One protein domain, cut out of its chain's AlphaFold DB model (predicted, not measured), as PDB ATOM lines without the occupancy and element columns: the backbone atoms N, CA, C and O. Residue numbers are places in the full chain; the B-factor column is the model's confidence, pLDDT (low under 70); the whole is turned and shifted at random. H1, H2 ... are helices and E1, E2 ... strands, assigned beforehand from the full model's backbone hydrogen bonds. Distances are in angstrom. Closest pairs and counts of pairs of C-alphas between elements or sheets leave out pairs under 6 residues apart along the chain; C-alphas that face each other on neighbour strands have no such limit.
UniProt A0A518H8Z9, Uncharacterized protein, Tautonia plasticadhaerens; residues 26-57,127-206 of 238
ATOM      1  N   ARG A  26     194.063 121.491 101.037       75.94
ATOM      2  CA  ARG A  26     192.789 122.175 100.729       75.94
ATOM      3  C   ARG A  26     191.602 121.527 101.448       75.94
ATOM      4  O   ARG A  26     190.844 122.227 102.111       75.94
ATOM      5  N   ARG A  27     191.491 120.191 101.423       76.00
ATOM      6  CA  ARG A  27     190.443 119.465 102.170       76.00
ATOM      7  C   ARG A  27     190.540 119.674 103.683       76.00
ATOM      8  O   ARG A  27     189.511 119.776 104.345       76.00
ATOM      9  N   ARG A  28     191.753 119.744 104.243       76.06
ATOM     10  CA  ARG A  28     191.961 120.013 105.675       76.06
ATOM     11  C   ARG A  28     191.532 121.432 106.053       76.06
ATOM     12  O   ARG A  28     190.855 121.571 107.065       76.06
ATOM     13  N   ARG A  29     191.866 122.442 105.240       72.81
ATOM     14  CA  ARG A  29     191.419 123.835 105.435       72.81
ATOM     15  C   ARG A  29     189.897 123.956 105.376       72.81
ATOM     16  O   ARG A  29     189.303 124.307 106.382       72.81
ATOM     17  N   ALA A  30     189.265 123.465 104.309       70.94
ATOM     18  CA  ALA A  30     187.806 123.506 104.175       70.94
ATOM     19  C   ALA A  30     187.061 122.824 105.345       70.94
ATOM     20  O   ALA A  30     185.986 123.256 105.755       70.94
ATOM     21  N   ARG A  31     187.629 121.754 105.925       72.56
ATOM     22  CA  ARG A  31     187.080 121.116 107.138       72.56
ATOM     23  C   ARG A  31     187.225 121.981 108.393       72.56
ATOM     24  O   ARG A  31     186.378 121.876 109.276       72.56
ATOM     25  N   LEU A  32     188.301 122.756 108.515       71.38
ATOM     26  CA  LEU A  32     188.488 123.706 109.614       71.38
ATOM     27  C   LEU A  32     187.533 124.890 109.467       71.38
ATOM     28  O   LEU A  32     186.868 125.225 110.441       71.38
ATOM     29  N   ASP A  33     187.389 125.424 108.256       68.69
ATOM     30  CA  ASP A  33     186.511 126.561 107.964       68.69
ATOM     31  C   ASP A  33     185.053 126.219 108.290       68.69
ATOM     32  O   ASP A  33     184.442 126.867 109.135       68.69
ATOM     33  N   ARG A  34     184.543 125.079 107.795       64.50
ATOM     34  CA  ARG A  34     183.194 124.591 108.152       64.50
ATOM     35  C   ARG A  34     183.003 124.371 109.655       64.50
ATOM     36  O   ARG A  34     181.907 124.539 110.184       64.50
ATOM     37  N   ARG A  35     184.055 123.960 110.375       67.25
ATOM     38  CA  ARG A  35     183.992 123.809 111.840       67.25
ATOM     39  C   ARG A  35     183.911 125.163 112.538       67.25
ATOM     40  O   ARG A  35     183.198 125.272 113.532       67.25
ATOM     41  N   LEU A  36     184.637 126.166 112.052       66.06
ATOM     42  CA  LEU A  36     184.594 127.531 112.573       66.06
ATOM     43  C   LEU A  36     183.245 128.197 112.278       66.06
ATOM     44  O   LEU A  36     182.668 128.812 113.172       66.06
ATOM     45  N   GLU A  37     182.689 127.997 111.085       66.69
ATOM     46  CA  GLU A  37     181.330 128.423 110.719       66.69
ATOM     47  C   GLU A  37     180.269 127.776 111.620       66.69
ATOM     48  O   GLU A  37     179.435 128.461 112.209       66.69
ATOM     49  N   GLY A  38     180.348 126.458 111.839       69.88
ATOM     50  CA  GLY A  38     179.457 125.774 112.779       69.88
ATOM     51  C   GLY A  38     179.544 126.352 114.200       69.88
ATOM     52  O   GLY A  38     178.527 126.586 114.849       69.88
ATOM     53  N   ARG A  39     180.760 126.657 114.672       74.31
ATOM     54  CA  ARG A  39     181.004 127.237 116.007       74.31
ATOM     55  C   ARG A  39     180.529 128.682 116.137       74.31
ATOM     56  O   ARG A  39     180.021 129.065 117.189       74.31
ATOM     57  N   THR A  40     180.671 129.485 115.089       76.12
ATOM     58  CA  THR A  40     180.141 130.857 115.061       76.12
ATOM     59  C   THR A  40     178.614 130.860 115.034       76.12
ATOM     60  O   THR A  40     178.006 131.629 115.778       76.12
ATOM     61  N   GLY A  41     177.984 129.942 114.293       81.69
ATOM     62  CA  GLY A  41     176.533 129.731 114.331       81.69
ATOM     63  C   GLY A  41     176.025 129.337 115.722       81.69
ATOM     64  O   GLY A  41     175.059 129.919 116.215       81.69
ATOM     65  N   ILE A  42     176.716 128.411 116.393       79.38
ATOM     66  CA  ILE A  42     176.412 128.006 117.774       79.38
ATOM     67  C   ILE A  42     176.497 129.201 118.740       79.38
ATOM     68  O   ILE A  42     175.570 129.422 119.518       79.38
ATOM     69  N   ARG A  43     177.555 130.020 118.655       81.56
ATOM     70  CA  ARG A  43     177.709 131.234 119.482       81.56
ATOM     71  C   ARG A  43     176.591 132.247 119.248       81.56
ATOM     72  O   ARG A  43     176.052 132.780 120.210       81.56
ATOM     73  N   ARG A  44     176.207 132.488 117.990       83.25
ATOM     74  CA  ARG A  44     175.094 133.398 117.664       83.25
ATOM     75  C   ARG A  44     173.782 132.933 118.290       83.25
ATOM     76  O   ARG A  44     173.060 133.751 118.850       83.25
ATOM     77  N   ARG A  45     173.492 131.628 118.232       84.88
ATOM     78  CA  ARG A  45     172.293 131.056 118.864       84.88
ATOM     79  C   ARG A  45     172.324 131.205 120.381       84.88
ATOM     80  O   ARG A  45     171.330 131.635 120.943       84.88
ATOM     81  N   LEU A  46     173.465 130.928 121.017       83.50
ATOM     82  CA  LEU A  46     173.644 131.121 122.459       83.50
ATOM     83  C   LEU A  46     173.333 132.562 122.880       83.50
ATOM     84  O   LEU A  46     172.517 132.780 123.768       83.50
ATOM     85  N   VAL A  47     173.936 133.539 122.198       86.31
ATOM     86  CA  VAL A  47     173.704 134.965 122.467       86.31
ATOM     87  C   VAL A  47     172.238 135.326 122.282       86.31
ATOM     88  O   VAL A  47     171.650 135.948 123.159       86.31
ATOM     89  N   ALA A  48     171.624 134.902 121.176       86.12
ATOM     90  CA  ALA A  48     170.216 135.173 120.916       86.12
ATOM     91  C   ALA A  48     169.300 134.598 122.012       86.12
ATOM     92  O   ALA A  48     168.342 135.265 122.410       86.12
ATOM     93  N   THR A  49     169.603 133.396 122.514       86.88
ATOM     94  CA  THR A  49     168.869 132.763 123.617       86.88
ATOM     95  C   THR A  49     169.059 133.525 124.924       86.88
ATOM     96  O   THR A  49     168.061 133.901 125.533       86.88
ATOM     97  N   ILE A  50     170.297 133.835 125.325       85.62
ATOM     98  CA  ILE A  50     170.565 134.590 126.563       85.62
ATOM     99  C   ILE A  50     169.896 135.967 126.504       85.62
ATOM    100  O   ILE A  50     169.154 136.323 127.412       85.62
ATOM    101  N   SER A  51     170.039 136.707 125.402       84.56
ATOM    102  CA  SER A  51     169.376 138.007 125.241       84.56
ATOM    103  C   SER A  51     167.846 137.904 125.268       84.56
ATOM    104  O   SER A  51     167.166 138.830 125.707       84.56
ATOM    105  N   ARG A  52     167.265 136.791 124.798       85.69
ATOM    106  CA  ARG A  52     165.820 136.539 124.919       85.69
ATOM    107  C   ARG A  52     165.420 136.316 126.381       85.69
ATOM    108  O   ARG A  52     164.401 136.867 126.792       85.69
ATOM    109  N   LEU A  53     166.207 135.561 127.147       84.19
ATOM    110  CA  LEU A  53     165.986 135.346 128.582       84.19
ATOM    111  C   LEU A  53     166.129 136.658 129.375       84.19
ATOM    112  O   LEU A  53     165.252 136.994 130.168       84.19
ATOM    113  N   GLU A  54     167.153 137.464 129.086       84.94
ATOM    114  CA  GLU A  54     167.353 138.794 129.682       84.94
ATOM    115  C   GLU A  54     166.167 139.730 129.424       84.94
ATOM    116  O   GLU A  54     165.703 140.405 130.342       84.94
ATOM    117  N   ARG A  55     165.623 139.747 128.197       83.00
ATOM    118  CA  ARG A  55     164.428 140.542 127.873       83.00
ATOM    119  C   ARG A  55     163.195 140.109 128.662       83.00
ATOM    120  O   ARG A  55     162.421 140.973 129.048       83.00
ATOM    121  N   ARG A  56     163.022 138.808 128.917       83.31
ATOM    122  CA  ARG A  56     161.910 138.287 129.736       83.31
ATOM    123  C   ARG A  56     162.057 138.626 131.219       83.31
ATOM    124  O   ARG A  56     161.053 138.742 131.906       83.31
ATOM    125  N   ARG A  57     163.291 138.784 131.708       77.94
ATOM    126  CA  ARG A  57     163.575 139.184 133.095       77.94
ATOM    127  C   ARG A  57     163.307 140.663 133.352       77.94
ATOM    128  O   ARG A  57     163.085 141.038 134.500       77.94
ATOM    129  N   ARG A 127     185.265 117.261 128.375       83.19
ATOM    130  CA  ARG A 127     184.451 118.473 128.270       83.19
ATOM    131  C   ARG A 127     184.206 119.023 129.663       83.19
ATOM    132  O   ARG A 127     183.918 118.246 130.567       83.19
ATOM    133  N   LEU A 128     184.340 120.334 129.809       82.25
ATOM    134  CA  LEU A 128     184.077 121.043 131.057       82.25
ATOM    135  C   LEU A 128     182.781 121.837 130.903       82.25
ATOM    136  O   LEU A 128     182.566 122.449 129.859       82.25
ATOM    137  N   GLU A 129     181.934 121.816 131.921       82.88
ATOM    138  CA  GLU A 129     180.647 122.513 131.951       82.88
ATOM    139  C   GLU A 129     180.543 123.272 133.273       82.88
ATOM    140  O   GLU A 129     180.830 122.702 134.327       82.88
ATOM    141  N   ALA A 130     180.180 124.555 133.213       78.50
ATOM    142  CA  ALA A 130     179.816 125.308 134.407       78.50
ATOM    143  C   ALA A 130     178.371 124.953 134.756       78.50
ATOM    144  O   ALA A 130     177.481 125.054 133.910       78.50
ATOM    145  N   ILE A 131     178.147 124.517 135.991       76.31
ATOM    146  CA  ILE A 131     176.813 124.168 136.471       76.31
ATOM    147  C   ILE A 131     176.311 125.400 137.207       76.31
ATOM    148  O   ILE A 131     176.840 125.730 138.261       76.31
ATOM    149  N   GLY A 132     175.319 126.090 136.642       58.50
ATOM    150  CA  GLY A 132     174.847 127.420 137.063       58.50
ATOM    151  C   GLY A 132     174.130 127.471 138.409       58.50
ATOM    152  O   GLY A 132     173.296 128.338 138.627       58.50
ATOM    153  N   VAL A 133     174.418 126.532 139.301       62.03
ATOM    154  CA  VAL A 133     174.010 126.577 140.696       62.03
ATOM    155  C   VAL A 133     175.280 126.364 141.500       62.03
ATOM    156  O   VAL A 133     175.896 125.299 141.413       62.03
ATOM    157  N   ALA A 134     175.692 127.381 142.258       55.69
ATOM    158  CA  ALA A 134     176.757 127.211 143.230       55.69
ATOM    159  C   ALA A 134     176.311 126.112 144.200       55.69
ATOM    160  O   ALA A 134     175.355 126.276 144.958       55.69
ATOM    161  N   SER A 135     176.953 124.950 144.123       52.88
ATOM    162  CA  SER A 135     176.688 123.877 145.068       52.88
ATOM    163  C   SER A 135     177.230 124.327 146.417       52.88
ATOM    164  O   SER A 135     178.441 124.405 146.604       52.88
ATOM    165  N   SER A 136     176.339 124.610 147.364       49.91
ATOM    166  CA  SER A 136     176.680 124.911 148.756       49.91
ATOM    167  C   SER A 136     177.109 123.665 149.539       49.91
ATOM    168  O   SER A 136     177.116 123.684 150.768       49.91
ATOM    169  N   ARG A 137     177.466 122.562 148.860       50.56
ATOM    170  CA  ARG A 137     178.001 121.369 149.522       50.56
ATOM    171  C   ARG A 137     179.258 121.752 150.300       50.56
ATOM    172  O   ARG A 137     180.306 121.997 149.720       50.56
ATOM    173  N   THR A 138     179.141 121.718 151.620       51.75
ATOM    174  CA  THR A 138     180.204 121.977 152.597       51.75
ATOM    175  C   THR A 138     181.103 120.757 152.866       51.75
ATOM    176  O   THR A 138     181.906 120.781 153.791       51.75
ATOM    177  N   GLY A 139     180.987 119.677 152.081       61.50
ATOM    178  CA  GLY A 139     181.835 118.481 152.212       61.50
ATOM    179  C   GLY A 139     183.121 118.545 151.377       61.50
ATOM    180  O   GLY A 139     183.266 119.429 150.537       61.50
ATOM    181  N   GLN A 140     184.013 117.550 151.521       61.81
ATOM    182  CA  GLN A 140     185.228 117.346 150.692       61.81
ATOM    183  C   GLN A 140     184.936 117.000 149.206       61.81
ATOM    184  O   GLN A 140     185.674 116.268 148.548       61.81
ATOM    185  N   GLY A 141     183.814 117.473 148.666       63.69
ATOM    186  CA  GLY A 141     183.454 117.304 147.269       63.69
ATOM    187  C   GLY A 141     184.194 118.286 146.364       63.69
ATOM    188  O   GLY A 141     184.759 119.284 146.804       63.69
ATOM    189  N   TRP A 142     184.147 118.010 145.065       60.94
ATOM    190  CA  TRP A 142     184.665 118.915 144.049       60.94
ATOM    191  C   TRP A 142     183.888 120.232 144.090       60.94
ATOM    192  O   TRP A 142     182.654 120.227 144.094       60.94
ATOM    193  N   THR A 143     184.602 121.355 144.095       64.56
ATOM    194  CA  THR A 143     183.997 122.680 143.979       64.56
ATOM    195  C   THR A 143     183.381 122.821 142.593       64.56
ATOM    196  O   THR A 143     184.077 122.835 141.577       64.56
ATOM    197  N   PHE A 144     182.055 122.911 142.545       75.31
ATOM    198  CA  PHE A 144     181.347 123.273 141.324       75.31
ATOM    199  C   PHE A 144     181.454 124.779 141.132       75.31
ATOM    200  O   PHE A 144     181.280 125.542 142.082       75.31
ATOM    201  N   THR A 145     181.733 125.206 139.905       80.75
ATOM    202  CA  THR A 145     181.657 126.619 139.546       80.75
ATOM    203  C   THR A 145     180.419 126.872 138.704       80.75
ATOM    204  O   THR A 145     180.084 126.098 137.804       80.75
ATOM    205  N   ASP A 146     179.754 127.970 139.028       81.75
ATOM    206  CA  ASP A 146     178.558 128.491 138.380       81.75
ATOM    207  C   ASP A 146     178.870 129.467 137.243       81.75
ATOM    208  O   ASP A 146     177.978 129.838 136.483       81.75
ATOM    209  N   ARG A 147     180.135 129.863 137.090       85.56
ATOM    210  CA  ARG A 147     180.581 130.862 136.118       85.56
ATOM    211  C   ARG A 147     181.412 130.222 135.025       85.56
ATOM    212  O   ARG A 147     182.278 129.395 135.287       85.56
ATOM    213  N   VAL A 148     181.193 130.614 133.776       86.06
ATOM    214  CA  VAL A 148     182.007 130.101 132.672       86.06
ATOM    215  C   VAL A 148     183.383 130.774 132.667       86.06
ATOM    216  O   VAL A 148     184.377 130.142 132.301       86.06
ATOM    217  N   GLN A 149     183.483 132.027 133.129       86.38
ATOM    218  CA  GLN A 149     184.765 132.742 133.192       86.38
ATOM    219  C   GLN A 149     185.810 132.012 134.042       86.38
ATOM    220  O   GLN A 149     186.967 131.922 133.631       86.38
ATOM    221  N   THR A 150     185.409 131.429 135.173       87.31
ATOM    222  CA  THR A 150     186.302 130.713 136.104       87.31
ATOM    223  C   THR A 150     186.893 129.439 135.496       87.31
ATOM    224  O   THR A 150     187.980 129.019 135.887       87.31
ATOM    225  N   LEU A 151     186.233 128.842 134.495       87.56
ATOM    226  CA  LEU A 151     186.750 127.682 133.762       87.56
ATOM    227  C   LEU A 151     187.789 128.060 132.700       87.56
ATOM    228  O   LEU A 151     188.522 127.190 132.227       87.56
ATOM    229  N   THR A 152     187.877 129.336 132.317       86.44
ATOM    230  CA  THR A 152     188.764 129.790 131.233       86.44
ATOM    231  C   THR A 152     190.240 129.504 131.524       86.44
ATOM    232  O   THR A 152     190.874 128.864 130.679       86.44
ATOM    233  N   PRO A 153     190.798 129.861 132.702       88.50
ATOM    234  CA  PRO A 153     192.196 129.564 133.017       88.50
ATOM    235  C   PRO A 153     192.498 128.061 132.995       88.50
ATOM    236  O   PRO A 153     193.522 127.642 132.459       88.50
ATOM    237  N   LEU A 154     191.577 127.230 133.500       88.31
ATOM    238  CA  LEU A 154     191.726 125.773 133.508       88.31
ATOM    239  C   LEU A 154     191.729 125.189 132.089       88.31
ATOM    240  O   LEU A 154     192.551 124.329 131.768       88.31
ATOM    241  N   VAL A 155     190.831 125.660 131.219       88.12
ATOM    242  CA  VAL A 155     190.792 125.248 129.809       88.12
ATOM    243  C   VAL A 155     192.084 125.624 129.091       88.12
ATOM    244  O   VAL A 155     192.602 124.794 128.343       88.12
ATOM    245  N   CYS A 156     192.606 126.833 129.318       88.06
ATOM    246  CA  CYS A 156     193.891 127.263 128.767       88.06
ATOM    247  C   CYS A 156     195.022 126.348 129.249       88.06
ATOM    248  O   CYS A 156     195.643 125.683 128.426       88.06
ATOM    249  N   ALA A 157     195.175 126.166 130.564       89.38
ATOM    250  CA  ALA A 157     196.224 125.321 131.138       89.38
ATOM    251  C   ALA A 157     196.186 123.868 130.624       89.38
ATOM    252  O   ALA A 157     197.219 123.249 130.362       89.38
ATOM    253  N   LEU A 158     194.993 123.292 130.447       88.69
ATOM    254  CA  LEU A 158     194.841 121.953 129.874       88.69
ATOM    255  C   LEU A 158     195.237 121.910 128.390       88.69
ATOM    256  O   LEU A 158     195.849 120.935 127.950       88.69
ATOM    257  N   ARG A 159     194.905 122.946 127.615       88.06
ATOM    258  CA  ARG A 159     195.285 123.051 126.197       88.06
ATOM    259  C   ARG A 159     196.775 123.245 126.006       88.06
ATOM    260  O   ARG A 159     197.330 122.600 125.120       88.06
ATOM    261  N   ASP A 160     197.401 124.053 126.852       90.56
ATOM    262  CA  ASP A 160     198.845 124.287 126.838       90.56
ATOM    263  C   ASP A 160     199.606 122.978 127.094       90.56
ATOM    264  O   ASP A 160     200.638 122.711 126.487       90.56
ATOM    265  N   ARG A 161     199.013 122.064 127.875       93.38
ATOM    266  CA  ARG A 161     199.486 120.678 128.071       93.38
ATOM    267  C   ARG A 161     199.120 119.720 126.924       93.38
ATOM    268  O   ARG A 161     199.127 118.500 127.099       93.38
ATOM    269  N   GLY A 162     198.710 120.239 125.768       89.88
ATOM    270  CA  GLY A 162     198.328 119.461 124.589       89.88
ATOM    271  C   GLY A 162     197.002 118.703 124.715       89.88
ATOM    272  O   GLY A 162     196.687 117.861 123.864       89.88
ATOM    273  N   ARG A 163     196.189 118.957 125.754       88.94
ATOM    274  CA  ARG A 163     194.900 118.270 125.914       88.94
ATOM    275  C   ARG A 163     193.855 118.884 124.992       88.94
ATOM    276  O   ARG A 163     193.650 120.095 124.924       88.94
ATOM    277  N   LYS A 164     193.110 118.016 124.308       88.06
ATOM    278  CA  LYS A 164     191.906 118.413 123.573       88.06
ATOM    279  C   LYS A 164     190.779 118.565 124.587       88.06
ATOM    280  O   LYS A 164     190.129 117.580 124.909       88.06
ATOM    281  N   VAL A 165     190.577 119.776 125.087       88.31
ATOM    282  CA  VAL A 165     189.468 120.128 125.984       88.31
ATOM    283  C   VAL A 165     188.663 121.282 125.393       88.31
ATOM    284  O   VAL A 165     189.184 122.112 124.635       88.31
ATOM    285  N   GLY A 166     187.384 121.347 125.740       87.81
ATOM    286  CA  GLY A 166     186.618 122.569 125.577       87.81
ATOM    287  C   GLY A 166     185.373 122.607 126.448       87.81
ATOM    288  O   GLY A 166     185.109 121.687 127.221       87.81
ATOM    289  N   LEU A 167     184.660 123.712 126.314       88.06
ATOM    290  CA  LEU A 167     183.557 124.126 127.159       88.06
ATOM    291  C   LEU A 167     182.219 123.681 126.578       88.06
ATOM    292  O   LEU A 167     181.985 123.765 125.365       88.06
ATOM    293  N   ILE A 168     181.348 123.237 127.469       88.12
ATOM    294  CA  ILE A 168     179.910 123.164 127.271       88.12
ATOM    295  C   ILE A 168     179.326 124.385 127.974       88.12
ATOM    296  O   ILE A 168     179.656 124.646 129.129       88.12
ATOM    297  N   VAL A 169     178.500 125.146 127.260       86.88
ATOM    298  CA  VAL A 169     177.773 126.280 127.839       86.88
ATOM    299  C   VAL A 169     176.285 125.978 127.761       86.88
ATOM    300  O   VAL A 169     175.751 125.809 126.665       86.88
ATOM    301  N   ASP A 170     175.621 125.900 128.906       88.88
ATOM    302  CA  ASP A 170     174.165 125.821 128.977       88.88
ATOM    303  C   ASP A 170     173.587 127.230 129.118       88.88
ATOM    304  O   ASP A 170     173.990 127.997 129.993       88.88
ATOM    305  N   ALA A 171     172.663 127.591 128.227       86.88
ATOM    306  CA  ALA A 171     172.087 128.929 128.186       86.88
ATOM    307  C   ALA A 171     171.312 129.286 129.466       86.88
ATOM    308  O   ALA A 171     171.315 130.455 129.850       86.88
ATOM    309  N   ILE A 172     170.679 128.313 130.134       85.25
ATOM    310  CA  ILE A 172     169.962 128.552 131.393       85.25
ATOM    311  C   ILE A 172     170.963 128.781 132.516       85.25
ATOM    312  O   ILE A 172     170.836 129.765 133.233       85.25
ATOM    313  N   TYR A 173     171.976 127.925 132.652       85.50
ATOM    314  CA  TYR A 173     172.984 128.089 133.701       85.50
ATOM    315  C   TYR A 173     173.787 129.376 133.546       85.50
ATOM    316  O   TYR A 173     174.025 130.069 134.530       85.50
ATOM    317  N   HIS A 174     174.120 129.738 132.308       85.62
ATOM    318  CA  HIS A 174     174.756 131.014 131.993       85.62
ATOM    319  C   HIS A 174     173.865 132.208 132.355       85.62
ATOM    320  O   HIS A 174     174.331 133.202 132.898       85.62
ATOM    321  N   PHE A 175     172.564 132.117 132.077       85.44
ATOM    322  CA  PHE A 175     171.612 133.163 132.442       85.44
ATOM    323  C   PHE A 175     171.413 133.270 133.963       85.44
ATOM    324  O   PHE A 175     171.358 134.375 134.506       85.44
ATOM    325  N   VAL A 176     171.318 132.133 134.655       84.62
ATOM    326  CA  VAL A 176     171.129 132.052 136.110       84.62
ATOM    327  C   VAL A 176     172.342 132.587 136.870       84.62
ATOM    328  O   VAL A 176     172.163 133.283 137.866       84.62
ATOM    329  N   SER A 177     173.561 132.338 136.382       84.12
ATOM    330  CA  SER A 177     174.794 132.842 137.003       84.12
ATOM    331  C   SER A 177     174.936 134.369 136.941       84.12
ATOM    332  O   SER A 177     175.818 134.943 137.584       84.12
ATOM    333  N   GLY A 178     174.072 135.041 136.172       86.88
ATOM    334  CA  GLY A 178     174.118 136.483 135.948       86.88
ATOM    335  C   GLY A 178     175.222 136.915 134.982       86.88
ATOM    336  O   GLY A 178     175.445 138.114 134.821       86.88
ATOM    337  N   GLU A 179     175.913 135.975 134.328       86.12
ATOM    338  CA  GLU A 179     176.872 136.307 133.281       86.12
ATOM    339  C   GLU A 179     176.143 136.823 132.032       86.12
ATOM    340  O   GLU A 179     175.176 136.245 131.537       86.12
ATOM    341  N   THR A 180     176.644 137.918 131.463       86.06
ATOM    342  CA  THR A 180     176.093 138.489 130.230       86.06
ATOM    343  C   THR A 180     176.360 137.585 129.026       86.06
ATOM    344  O   THR A 180     177.330 136.821 128.983       86.06
ATOM    345  N   ALA A 181     175.570 137.739 127.962       82.75
ATOM    346  CA  ALA A 181     175.863 137.086 126.684       82.75
ATOM    347  C   ALA A 181     177.256 137.458 126.119       82.75
ATOM    348  O   ALA A 181     177.891 136.646 125.438       82.75
ATOM    349  N   SER A 182     177.758 138.667 126.414       83.50
ATOM    350  CA  SER A 182     179.096 139.111 125.999       83.50
ATOM    351  C   SER A 182     180.217 138.305 126.660       83.50
ATOM    352  O   SER A 182     181.225 138.027 126.012       83.50
ATOM    353  N   THR A 183     180.012 137.832 127.891       84.19
ATOM    354  CA  THR A 183     180.939 136.926 128.576       84.19
ATOM    355  C   THR A 183     181.073 135.590 127.851       84.19
ATOM    356  O   THR A 183     182.182 135.116 127.624       84.19
ATOM    357  N   ALA A 184     179.972 134.994 127.390       77.88
ATOM    358  CA  ALA A 184     180.059 133.773 126.588       77.88
ATOM    359  C   ALA A 184     180.763 134.014 125.238       77.88
ATOM    360  O   ALA A 184     181.420 133.127 124.685       77.88
ATOM    361  N   LEU A 185     180.646 135.225 124.682       80.62
ATOM    362  CA  LEU A 185     181.339 135.596 123.453       80.62
ATOM    363  C   LEU A 185     182.848 135.766 123.651       80.62
ATOM    364  O   LEU A 185     183.586 135.409 122.732       80.62
ATOM    365  N   SER A 186     183.334 136.252 124.790       84.19
ATOM    366  CA  SER A 186     184.775 136.482 124.981       84.19
ATOM    367  C   SER A 186     185.601 135.189 125.001       84.19
ATOM    368  O   SER A 186     186.771 135.208 124.629       84.19
ATOM    369  N   LEU A 187     184.982 134.037 125.294       75.38
ATOM    370  CA  LEU A 187     185.634 132.717 125.367       75.38
ATOM    371  C   LEU A 187     186.276 132.243 124.049       75.38
ATOM    372  O   LEU A 187     187.033 131.271 124.035       75.38
ATOM    373  N   GLY A 188     185.989 132.907 122.928       76.44
ATOM    374  CA  GLY A 188     186.518 132.558 121.614       76.44
ATOM    375  C   GLY A 188     185.868 131.297 121.012       76.44
ATOM    376  O   GLY A 188     185.397 130.396 121.710       76.44
ATOM    377  N   PRO A 189     185.832 131.178 119.672       68.19
ATOM    378  CA  PRO A 189     185.114 130.097 118.990       68.19
ATOM    379  C   PRO A 189     185.760 128.722 119.190       68.19
ATOM    380  O   PRO A 189     185.118 127.700 118.974       68.19
ATOM    381  N   VAL A 190     187.037 128.672 119.573       66.75
ATOM    382  CA  VAL A 190     187.766 127.413 119.761       66.75
ATOM    383  C   VAL A 190     187.438 126.781 121.113       66.75
ATOM    384  O   VAL A 190     187.541 125.562 121.253       66.75
ATOM    385  N   SER A 191     187.016 127.578 122.094       76.25
ATOM    386  CA  SER A 191     186.758 127.138 123.467       76.25
ATOM    387  C   SER A 191     185.413 126.457 123.627       76.25
ATOM    388  O   SER A 191     185.357 125.438 124.302       76.25
ATOM    389  N   ILE A 192     184.372 126.922 122.937       78.06
ATOM    390  CA  ILE A 192     183.024 126.352 123.034       78.06
ATOM    391  C   ILE A 192     182.884 125.164 122.074       78.06
ATOM    392  O   ILE A 192     182.993 125.299 120.853       78.06
ATOM    393  N   VAL A 193     182.664 123.976 122.633       79.19
ATOM    394  CA  VAL A 193     182.531 122.716 121.882       79.19
ATOM    395  C   VAL A 193     181.068 122.336 121.699       79.19
ATOM    396  O   VAL A 193     180.714 121.807 120.646       79.19
ATOM    397  N   THR A 194     180.238 122.640 122.691       83.56
ATOM    398  CA  THR A 194     178.804 122.352 122.696       83.56
ATOM    399  C   THR A 194     178.072 123.501 123.378       83.56
ATOM    400  O   THR A 194     178.608 124.115 124.298       83.56
ATOM    401  N   VAL A 195     176.847 123.778 122.939       84.00
ATOM    402  CA  VAL A 195     175.926 124.658 123.658       84.00
ATOM    403  C   VAL A 195     174.623 123.914 123.881       84.00
ATOM    404  O   VAL A 195     174.085 123.334 122.935       84.00
ATOM    405  N   HIS A 196     174.114 123.953 125.106       86.62
ATOM    406  CA  HIS A 196     172.754 123.534 125.407       86.62
ATOM    407  C   HIS A 196     171.852 124.766 125.318       86.62
ATOM    408  O   HIS A 196     171.992 125.727 126.072       86.62
ATOM    409  N   LEU A 197     170.970 124.769 124.318       85.06
ATOM    410  CA  LEU A 197     169.995 125.831 124.113       85.06
ATOM    411  C   LEU A 197     168.677 125.362 124.715       85.06
ATOM    412  O   LEU A 197     168.026 124.482 124.158       85.06
ATOM    413  N   ARG A 198     168.305 125.948 125.846       81.25
ATOM    414  CA  ARG A 198     166.968 125.839 126.425       81.25
ATOM    415  C   ARG A 198     166.425 127.255 126.572       81.25
ATOM    416  O   ARG A 198     167.163 128.156 126.971       81.25
ATOM    417  N   ASP A 199     165.186 127.472 126.158       67.50
ATOM    418  CA  ASP A 199     164.550 128.793 126.086       67.50
ATOM    419  C   ASP A 199     163.304 128.922 126.973       67.50
ATOM    420  O   ASP A 199     162.724 130.009 127.077       67.50
ATOM    421  N   THR A 200     162.930 127.846 127.656       62.62
ATOM    422  CA  THR A 200     161.914 127.819 128.700       62.62
ATOM    423  C   THR A 200     162.558 127.524 130.051       62.62
ATOM    424  O   THR A 200     163.324 126.575 130.216       62.62
ATOM    425  N   LEU A 201     162.224 128.355 131.036       61.97
ATOM    426  CA  LEU A 201     162.215 127.938 132.433       61.97
ATOM    427  C   LEU A 201     160.882 127.198 132.617       61.97
ATOM    428  O   LEU A 201     159.911 127.781 133.081       61.97
ATOM    429  N   GLU A 202     160.767 125.989 132.069       50.12
ATOM    430  CA  GLU A 202     159.604 125.141 132.341       50.12
ATOM    431  C   GLU A 202     159.791 124.515 133.725       50.12
ATOM    432  O   GLU A 202     160.759 123.790 133.957       50.12
ATOM    433  N   GLY A 203     158.878 124.847 134.639       53.41
ATOM    434  CA  GLY A 203     158.986 124.568 136.071       53.41
ATOM    435  C   GLY A 203     159.355 125.822 136.862       53.41
ATOM    436  O   GLY A 203     159.974 126.742 136.320       53.41
ATOM    437  N   ASP A 204     158.958 125.865 138.139       47.25
ATOM    438  CA  ASP A 204     159.470 126.873 139.068       47.25
ATOM    439  C   ASP A 204     160.991 126.934 138.897       47.25
ATOM    440  O   ASP A 204     161.630 125.870 138.874       47.25
ATOM    441  N   PRO A 205     161.589 128.131 138.704       50.22
ATOM    442  CA  PRO A 205     163.037 128.228 138.629       50.22
ATOM    443  C   PRO A 205     163.575 127.474 139.845       50.22
ATOM    444  O   PRO A 205     163.074 127.741 140.944       50.22
ATOM    445  N   PRO A 206     164.504 126.504 139.674       46.28
ATOM    446  CA  PRO A 206     165.054 125.782 140.811       46.28
ATOM    447  C   PRO A 206     165.453 126.855 141.797       46.28
ATOM    448  O   PRO A 206     166.159 127.781 141.398       46.28
TER     449      PRO A 206
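This is residues 26 to 57 and 127 to 206 of the 238 residues of an uncharacterized protein of Tautonia plasticadhaerens (UniProt A0A518H8Z9). Look first for one long helix, H1, that crosses a small parallel sheet of three strands slantwise, with its residues 26 to 34 sticking out as an arm. H2 packs on the sheet at E1 and E2, the short helices H3 and H4 touch H1, and residues 137 to 142 stick out from a long loop. The printed part has 112 residues with four named helices and three named strands, in the order H1 E1 H2 E2 H3 H4 E3; the sheet runs E1 E2 E3, all parallel, and the class is mostly helix. It is only just compact, close to loose, with a radius of gyration of the C-alphas of 15.4 A, and its outline is flat, spanning 51 by 37 by 20 A.

Find C-alpha 26 at (192.789, 122.175, 100.729); from there H1, residues 26 to 57, runs 46.8 A to C-alpha 57 at (163.575, 139.184, 133.095). After the cut come E1, residues 127 to 129, and H2, residues 151 to 160, 14.3 A long. Next read E2, residues 166 to 170, 13.3 A long, H3, residues 171 to 176, and H4, residues 181 to 186. E3, residues 192 to 196, is 10.9 A long and ends at C-alpha 196, (172.754, 123.534, 125.407).

Begin at the sheet, where E2 is the inner strand. E1 and E2 are parallel at 35 degrees, with N 168 and O 128 2.8 A apart, within hydrogen-bond range. E2 and E3 are parallel at 20 degrees, with N 193 and O 167 at 2.8 A. H1 and H2 on one face of the sheet give two layers. H1 has a height of 9.0 A over the sheet and lies over E2 and E3, slantwise to the strands at 41 degrees to E3 on the local plane; its closest C-alphas to E3 are those of Ile 42 and Val 195, 6.8 A apart. H2 is on the sheet, its closest C-alphas to E2 being those of Val 155 and Gly 166, 6.5 A. E1, H2, E2 and E2, H3 H4, E3 are strand-helix-strand units, parallel neighbour strands with helices between, both with right-handed crossovers. With residues 43 to 51 alone, H1 touches H4 at a shallow tilt of 30 degrees, opposite ways; the closest C-alphas, of Val 47 and Ala 181, are 5.2 A apart. With residues 46 to 54 alone, H1 touches H3 at a steep tilt of 39 degrees, the same way, closest at the C-alphas of Ile 50 and Ala 171, 6.1 A. H3 only grazes the sheet, H4 is not on it, and H1 and H2 are apart. In H1, H2, H3 and H4 every O i to N i+4 pair is within hydrogen-bond range.

The C-alphas of Arg 26 and Thr 138 are the two farthest apart, 53.4 A. Residues 58 to 126 are cut out, and C-alphas 57 and 127 are 29.8 A apart across the cut. Of the links printed whole, E1 to H2 is long, 21 residues. Mean pLDDT of the printed part is 77.4; look for values under 70 at residues 33 to 38, 132 to 143, 189 to 190 and 199 to 206.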